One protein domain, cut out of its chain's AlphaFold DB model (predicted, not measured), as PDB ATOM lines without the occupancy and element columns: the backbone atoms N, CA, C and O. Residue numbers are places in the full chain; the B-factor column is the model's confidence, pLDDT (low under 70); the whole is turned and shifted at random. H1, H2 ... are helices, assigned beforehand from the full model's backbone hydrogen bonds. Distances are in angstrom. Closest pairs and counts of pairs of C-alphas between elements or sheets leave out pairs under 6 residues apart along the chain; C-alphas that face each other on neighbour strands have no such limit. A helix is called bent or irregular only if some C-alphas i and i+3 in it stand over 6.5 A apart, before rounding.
ATOM      1  N   ASP A   3      19.081 239.453  26.837       94.31
ATOM      2  CA  ASP A   3      18.034 239.912  27.761       94.31
ATOM      3  C   ASP A   3      16.650 239.381  27.358       94.31
ATOM      4  O   ASP A   3      15.947 238.809  28.176       94.31
ATOM      5  N   TYR A   4      16.313 239.421  26.064       95.56
ATOM      6  CA  TYR A   4      15.049 238.862  25.573       95.56
ATOM      7  C   TYR A   4      14.939 237.344  25.786       95.56
ATOM      8  O   TYR A   4      13.883 236.832  26.146       95.56
ATOM      9  N   ALA A   5      16.034 236.603  25.591       94.69
ATOM     10  CA  ALA A   5      16.055 235.172  25.885       94.69
ATOM     11  C   ALA A   5      15.891 234.904  27.393       94.69
ATOM     12  O   ALA A   5      15.206 233.956  27.776       94.69
ATOM     13  N   MET A   6      16.492 235.742  28.243       95.25
ATOM     14  CA  MET A   6      16.330 235.685  29.698       95.25
ATOM     15  C   MET A   6      14.878 235.967  30.102       95.25
ATOM     16  O   MET A   6      14.335 235.240  30.927       95.25
ATOM     17  N   ASP A   7      14.220 236.942  29.478       96.12
ATOM     18  CA  ASP A   7      12.810 237.258  29.728       96.12
ATOM     19  C   ASP A   7      11.882 236.103  29.325       96.12
ATOM     20  O   ASP A   7      10.944 235.771  30.051       96.12
ATOM     21  N   ILE A   8      12.176 235.424  28.208       96.25
ATOM     22  CA  ILE A   8      11.461 234.203  27.813       96.25
ATOM     23  C   ILE A   8      11.642 233.108  28.868       96.25
ATOM     24  O   ILE A   8      10.659 232.482  29.254       96.25
ATOM     25  N   HIS A   9      12.867 232.876  29.356       95.56
ATOM     26  CA  HIS A   9      13.119 231.871  30.394       95.56
ATOM     27  C   HIS A   9      12.275 232.146  31.642       95.56
ATOM     28  O   HIS A   9      11.545 231.268  32.104       95.56
ATOM     29  N   LYS A  10      12.304 233.390  32.125       96.75
ATOM     30  CA  LYS A  10      11.518 233.814  33.284       96.75
ATOM     31  C   LYS A  10      10.023 233.609  33.072       96.75
ATOM     32  O   LYS A  10       9.335 233.065  33.933       96.75
ATOM     33  N   SER A  11       9.523 233.982  31.893       96.94
ATOM     34  CA  SER A  11       8.111 233.821  31.545       96.94
ATOM     35  C   SER A  11       7.683 232.357  31.424       96.94
ATOM     36  O   SER A  11       6.540 232.052  31.751       96.94
ATOM     37  N   LEU A  12       8.551 231.467  30.931       96.75
ATOM     38  CA  LEU A  12       8.241 230.046  30.739       96.75
ATOM     39  C   LEU A  12       8.233 229.265  32.052       96.75
ATOM     40  O   LEU A  12       7.404 228.377  32.232       96.75
ATOM     41  N   TYR A  13       9.164 229.580  32.951       96.56
ATOM     42  CA  TYR A  13       9.327 228.867  34.217       96.56
ATOM     43  C   TYR A  13       8.698 229.597  35.408       96.56
ATOM     44  O   TYR A  13       8.795 229.112  36.531       96.56
ATOM     45  N   HIS A  14       8.041 230.739  35.166       96.12
ATOM     46  CA  HIS A  14       7.434 231.593  36.191       96.12
ATOM     47  C   HIS A  14       8.391 231.879  37.358       96.12
ATOM     48  O   HIS A  14       8.006 231.837  38.525       96.12
ATOM     49  N   THR A  15       9.652 232.138  37.022       94.69
ATOM     50  CA  THR A  15      10.736 232.389  37.971       94.69
ATOM     51  C   THR A  15      11.492 233.643  37.565       94.69
ATOM     52  O   THR A  15      11.541 233.981  36.385       94.69
ATOM     53  N   ASP A  16      12.097 234.322  38.533       91.75
ATOM     54  CA  ASP A  16      13.034 235.417  38.275       91.75
ATOM     55  C   ASP A  16      14.471 234.919  38.073       91.75
ATOM     56  O   ASP A  16      15.332 235.673  37.602       91.75
ATOM     57  N   ASP A  17      14.716 233.644  38.384       93.44
ATOM     58  CA  ASP A  17      16.006 233.003  38.199       93.44
ATOM     59  C   ASP A  17      16.300 232.768  36.719       93.44
ATOM     60  O   ASP A  17      15.429 232.487  35.894       93.44
ATOM     61  N   VAL A  18      17.576 232.877  36.377       94.00
ATOM     62  CA  VAL A  18      18.086 232.657  35.027       94.00
ATOM     63  C   VAL A  18      19.319 231.761  35.106       94.00
ATOM     64  O   VAL A  18      20.108 231.892  36.043       94.00
ATOM     65  N   PRO A  19      19.528 230.851  34.141       95.25
ATOM     66  CA  PRO A  19      20.715 230.012  34.106       95.25
ATOM     67  C   PRO A  19      22.000 230.845  34.099       95.25
ATOM     68  O   PRO A  19      22.102 231.822  33.354       95.25
ATOM     69  N   GLN A  20      23.000 230.413  34.874       95.06
ATOM     70  CA  GLN A  20      24.289 231.107  34.980       95.06
ATOM     71  C   GLN A  20      24.960 231.307  33.611       95.06
ATOM     72  O   GLN A  20      25.471 232.385  33.336       95.06
ATOM     73  N   ASP A  21      24.859 230.327  32.711       94.94
ATOM     74  CA  ASP A  21      25.379 230.427  31.340       94.94
ATOM     75  C   ASP A  21      24.798 231.629  30.567       94.94
ATOM     76  O   ASP A  21      25.514 232.334  29.857       94.94
ATOM     77  N   MET A  22      23.510 231.948  30.756       94.44
ATOM     78  CA  MET A  22      22.885 233.114  30.117       94.44
ATOM     79  C   MET A  22      23.414 234.429  30.698       94.44
ATOM     80  O   MET A  22      23.562 235.411  29.966       94.44
ATOM     81  N   VAL A  23      23.733 234.447  31.996       95.31
ATOM     82  CA  VAL A  23      24.353 235.594  32.675       95.31
ATOM     83  C   VAL A  23      25.781 235.803  32.174       95.31
ATOM     84  O   VAL A  23      26.134 236.917  31.780       95.31
ATOM     85  N   ASP A  24      26.576 234.741  32.105       96.00
ATOM     86  CA  ASP A  24      27.959 234.789  31.622       96.00
ATOM     87  C   ASP A  24      28.003 235.233  30.154       96.00
ATOM     88  O   ASP A  24      28.755 236.137  29.772       96.00
ATOM     89  N   ARG A  25      27.100 234.685  29.331       95.19
ATOM     90  CA  ARG A  25      26.951 235.077  27.929       95.19
ATOM     91  C   ARG A  25      26.535 236.534  27.782       95.19
ATOM     92  O   ARG A  25      27.007 237.211  26.869       95.19
ATOM     93  N   ARG A  26      25.673 237.044  28.665       95.56
ATOM     94  CA  ARG A  26      25.302 238.463  28.683       95.56
ATOM     95  C   ARG A  26      26.522 239.342  28.945       95.56
ATOM     96  O   ARG A  26      26.690 240.336  28.245       95.56
ATOM     97  N   VAL A  27      27.384 238.978  29.896       95.88
ATOM     98  CA  VAL A  27      28.617 239.728  30.194       95.88
ATOM     99  C   VAL A  27      29.533 239.789  28.970       95.88
ATOM    100  O   VAL A  27      29.947 240.877  28.574       95.88
ATOM    101  N   GLU A  28      29.788 238.650  28.321       95.12
ATOM    102  CA  GLU A  28      30.610 238.580  27.105       95.12
ATOM    103  C   GLU A  28      30.019 239.437  25.971       95.12
ATOM    104  O   GLU A  28      30.714 240.235  25.332       95.12
ATOM    105  N   VAL A  29      28.713 239.295  25.731       94.69
ATOM    106  CA  VAL A  29      28.016 239.991  24.645       94.69
ATOM    107  C   VAL A  29      27.921 241.491  24.899       94.69
ATOM    108  O   VAL A  29      27.928 242.227  23.924       94.69
ATOM    109  N   VAL A  30      27.863 241.962  26.147       94.50
ATOM    110  CA  VAL A  30      27.868 243.399  26.488       94.50
ATOM    111  C   VAL A  30      29.280 243.990  26.444       94.50
ATOM    112  O   VAL A  30      29.457 245.138  26.033       94.50
ATOM    113  N   ALA A  31      30.302 243.213  26.808       95.81
ATOM    114  CA  ALA A  31      31.690 243.664  26.766       95.81
ATOM    115  C   ALA A  31      32.152 244.010  25.340       95.81
ATOM    116  O   ALA A  31      32.876 244.985  25.144       95.81
ATOM    117  N   ARG A  32      31.707 243.250  24.330       94.50
ATOM    118  CA  ARG A  32      32.112 243.453  22.927       94.50
ATOM    119  C   ARG A  32      31.647 244.804  22.339       94.50
ATOM    120  O   ARG A  32      32.497 245.513  21.809       94.50
ATOM    121  N   PRO A  33      30.361 245.200  22.428       92.75
ATOM    122  CA  PRO A  33      29.898 246.531  22.056       92.75
ATOM    123  C   PRO A  33      30.574 247.638  22.849       92.75
ATOM    124  O   PRO A  33      30.916 248.645  22.252       92.75
ATOM    125  N   LYS A  34      30.818 247.451  24.152       94.50
ATOM    126  CA  LYS A  34      31.497 248.467  24.965       94.50
ATOM    127  C   LYS A  34      32.926 248.725  24.483       94.50
ATOM    128  O   LYS A  34      33.306 249.865  24.267       94.50
ATOM    129  N   ALA A  35      33.684 247.662  24.213       94.94
ATOM    130  CA  ALA A  35      35.017 247.788  23.629       94.94
ATOM    131  C   ALA A  35      34.983 248.446  22.236       94.94
ATOM    132  O   ALA A  35      35.881 249.206  21.882       94.94
ATOM    133  N   LEU A  36      33.946 248.162  21.440       95.25
ATOM    134  CA  LEU A  36      33.748 248.805  20.143       95.25
ATOM    135  C   LEU A  36      33.395 250.293  20.289       95.25
ATOM    136  O   LEU A  36      33.907 251.109  19.528       95.25
ATOM    137  N   GLU A  37      32.548 250.654  21.246       93.94
ATOM    138  CA  GLU A  37      32.197 252.039  21.569       93.94
ATOM    139  C   GLU A  37      33.446 252.825  21.979       93.94
ATOM    140  O   GLU A  37      33.735 253.861  21.386       93.94
ATOM    141  N   ASP A  38      34.263 252.272  22.877       94.69
ATOM    142  CA  ASP A  38      35.523 252.885  23.305       94.69
ATOM    143  C   ASP A  38      36.495 253.079  22.124       94.69
ATOM    144  O   ASP A  38      37.109 254.137  21.973       94.69
ATOM    145  N   ALA A  39      36.605 252.085  21.235       94.12
ATOM    146  CA  ALA A  39      37.462 252.161  20.050       94.12
ATOM    147  C   ALA A  39      36.940 253.141  18.983       94.12
ATOM    148  O   ALA A  39      37.723 253.700  18.212       94.12
ATOM    149  N   THR A  40      35.624 253.349  18.920       94.44
ATOM    150  CA  THR A  40      34.970 254.242  17.950       94.44
ATOM    151  C   THR A  40      34.715 255.641  18.505       94.44
ATOM    152  O   THR A  40      34.386 256.539  17.731       94.44
ATOM    153  N   ALA A  41      34.941 255.877  19.800       94.12
ATOM    154  CA  ALA A  41      34.768 257.186  20.415       94.12
ATOM    155  C   ALA A  41      35.573 258.293  19.700       94.12
ATOM    156  O   ALA A  41      34.964 259.300  19.340       94.12
ATOM    157  N   PRO A  42      36.877 258.132  19.373       92.00
ATOM    158  CA  PRO A  42      37.631 259.183  18.683       92.00
ATOM    159  C   PRO A  42      37.062 259.597  17.310       92.00
ATOM    160  O   PRO A  42      36.845 260.797  17.108       92.00
ATOM    161  N   PRO A  43      36.773 258.680  16.358       90.56
ATOM    162  CA  PRO A  43      36.165 259.077  15.090       90.56
ATOM    163  C   PRO A  43      34.734 259.607  15.260       90.56
ATOM    164  O   PRO A  43      34.351 260.525  14.538       90.56
ATOM    165  N   VAL A  44      33.950 259.105  16.219       91.81
ATOM    166  CA  VAL A  44      32.604 259.640  16.494       91.81
ATOM    167  C   VAL A  44      32.683 261.080  17.005       91.81
ATOM    168  O   VAL A  44      31.977 261.944  16.489       91.81
ATOM    169  N   THR A  45      33.575 261.373  17.953       91.81
ATOM    170  CA  THR A  45      33.805 262.736  18.453       91.81
ATOM    171  C   THR A  45      34.284 263.674  17.347       91.81
ATOM    172  O   THR A  45      33.835 264.816  17.272       91.81
ATOM    173  N   PHE A  46      35.149 263.199  16.447       88.88
ATOM    174  CA  PHE A  46      35.567 263.971  15.276       88.88
ATOM    175  C   PHE A  46      34.377 264.324  14.372       88.88
ATOM    176  O   PHE A  46      34.192 265.484  14.015       88.88
ATOM    177  N   LEU A  47      33.528 263.343  14.048       88.69
ATOM    178  CA  LEU A  47      32.355 263.541  13.193       88.69
ATOM    179  C   LEU A  47      31.267 264.415  13.838       88.69
ATOM    180  O   LEU A  47      30.457 265.009  13.128       88.69
ATOM    181  N   GLN A  48      31.244 264.517  15.168       89.94
ATOM    182  CA  GLN A  48      30.366 265.438  15.893       89.94
ATOM    183  C   GLN A  48      30.811 266.901  15.790       89.94
ATOM    184  O   GLN A  48      30.002 267.786  16.061       89.94
ATOM    185  N   ASN A  49      32.060 267.180  15.398       90.44
ATOM    186  CA  ASN A  49      32.557 268.538  15.204       90.44
ATOM    187  C   ASN A  49      32.281 269.020  13.762       90.44
ATOM    188  O   ASN A  49      32.961 268.586  12.829       90.44
ATOM    189  N   PRO A  50      31.344 269.967  13.547       82.94
ATOM    190  CA  PRO A  50      30.971 270.413  12.206       82.94
ATOM    191  C   PRO A  50      32.120 271.085  11.450       82.94
ATOM    192  O   PRO A  50      32.189 270.958  10.232       82.94
ATOM    193  N   ASN A  51      33.029 271.767  12.156       83.25
ATOM    194  CA  ASN A  51      34.175 272.446  11.546       83.25
ATOM    195  C   ASN A  51      35.203 271.425  11.041       83.25
ATOM    196  O   ASN A  51      35.667 271.522   9.911       83.25
ATOM    197  N   ALA A  52      35.479 270.389  11.839       79.94
ATOM    198  CA  ALA A  52      36.382 269.304  11.455       79.94
ATOM    199  C   ALA A  52      35.835 268.496  10.263       79.94
ATOM    200  O   ALA A  52      36.577 268.090   9.369       79.94
ATOM    201  N   VAL A  53      34.512 268.314  10.202       84.00
ATOM    202  CA  VAL A  53      33.838 267.692   9.052       84.00
ATOM    203  C   VAL A  53      33.853 268.599   7.817       84.00
ATOM    204  O   VAL A  53      33.931 268.095   6.697       84.00
ATOM    205  N   GLN A  54      33.774 269.922   7.983       80.56
ATOM    206  CA  GLN A  54      33.884 270.874   6.872       80.56
ATOM    207  C   GLN A  54      35.288 270.880   6.263       80.56
ATOM    208  O   GLN A  54      35.396 270.849   5.040       80.56
ATOM    209  N   GLU A  55      36.342 270.833   7.082       79.38
ATOM    210  CA  GLU A  55      37.729 270.704   6.606       79.38
ATOM    211  C   GLU A  55      37.946 269.401   5.824       79.38
ATOM    212  O   GLU A  55      38.570 269.413   4.767       79.38
ATOM    213  N   LEU A  56      37.336 268.293   6.264       78.25
ATOM    214  CA  LEU A  56      37.376 267.016   5.542       78.25
ATOM    215  C   LEU A  56      36.665 267.069   4.171       78.25
ATOM    216  O   LEU A  56      36.961 266.274   3.284       78.25
ATOM    217  N   ARG A  57      35.689 267.971   4.003       72.06
ATOM    218  CA  ARG A  57      34.914 268.156   2.761       72.06
ATOM    219  C   ARG A  57      35.509 269.206   1.820       72.06
ATOM    220  O   ARG A  57      35.017 269.323   0.701       72.06
ATOM    221  N   ALA A  58      36.510 269.966   2.263       64.62
ATOM    222  CA  ALA A  58      37.087 271.079   1.510       64.62
ATOM    223  C   ALA A  58      37.988 270.641   0.336       64.62
ATOM    224  O   ALA A  58      38.471 271.491  -0.404       64.62
TER     225      ALA A  58
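This is residues 3 to 58 of the 60 residues of the protein "Eukaryotic translation initiation factor 3 subunit E" of Gossypium australe (UniProt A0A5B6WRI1). One long helix, H2, makes most of the length of a thin rod, with a short helix near each end: H1 folds back beside the first turns of H2, leaving a narrow gap, and H3 turns off crosswise at the far end, after a kink in H2. The shape is that of a hook, and the long stretch of H2 from residue 27 to residue 46 stands free. The printed part has 56 residues with three named helices, in the order H1, H2, H3, and no named strand; the class is all helix. The whole is extended, with a radius of gyration of the C-alphas of 19.6 A, and the C-alphas span 60 by 17 by 12 A.

The longest helix is H2, residues 20 to 48. It has a kink of 53 degrees near residue 42, and it is irregular: C-alphas 39 and 42 are 7.2 A apart. H1, residues 3 to 13, is close to H2 but not clearly touching, with 2 pairs of C-alphas within 8 A; the closest C-alphas are those of Met 6 and Met 22, 7.1 A apart. H1 and H2 run opposite ways at a shallow tilt of 23 degrees. H3, residues 50 to 57, and H2 only just touch, with 3 pairs of C-alphas within 8 A, and they touch only at the corner by their link. H2 touches H3 with residues 46 to 47 alone, and the closest C-alphas of the two helices are those of Leu 47 and Val 53, 6.0 A apart. The lines of H2 and H3 are about perpendicular, at 76 degrees. H1 and H3 are apart. In H1 and H3 every O i to N i+4 pair is within hydrogen-bond range; in H2, 22 of 25 are.

H2 measures 39.7 A from C-alpha 20, at (24.289, 231.107, 34.980), to C-alpha 48, at (30.366, 265.438, 15.893). H1 begins with C-alpha 3 at (18.034, 239.912, 27.761) and measures 15.5 A from first to last C-alpha. H3 measures 10.5 A and ends with C-alpha 57 at (34.914, 268.156, 2.761).

The two C-alphas farthest apart are those of His 14 and Ala 58, at 60.3 A. The printed part has no cut. The link from H1 to H2 is short, with 6 residues, and the link from H2 to H3 is tight, with 1 residue. Residues 48 to 55, of which 50 to 55 belong to H3, also stand free. The mean pLDDT of the printed part is 91.7; that of H3 is 80, and residue 58 is under 70.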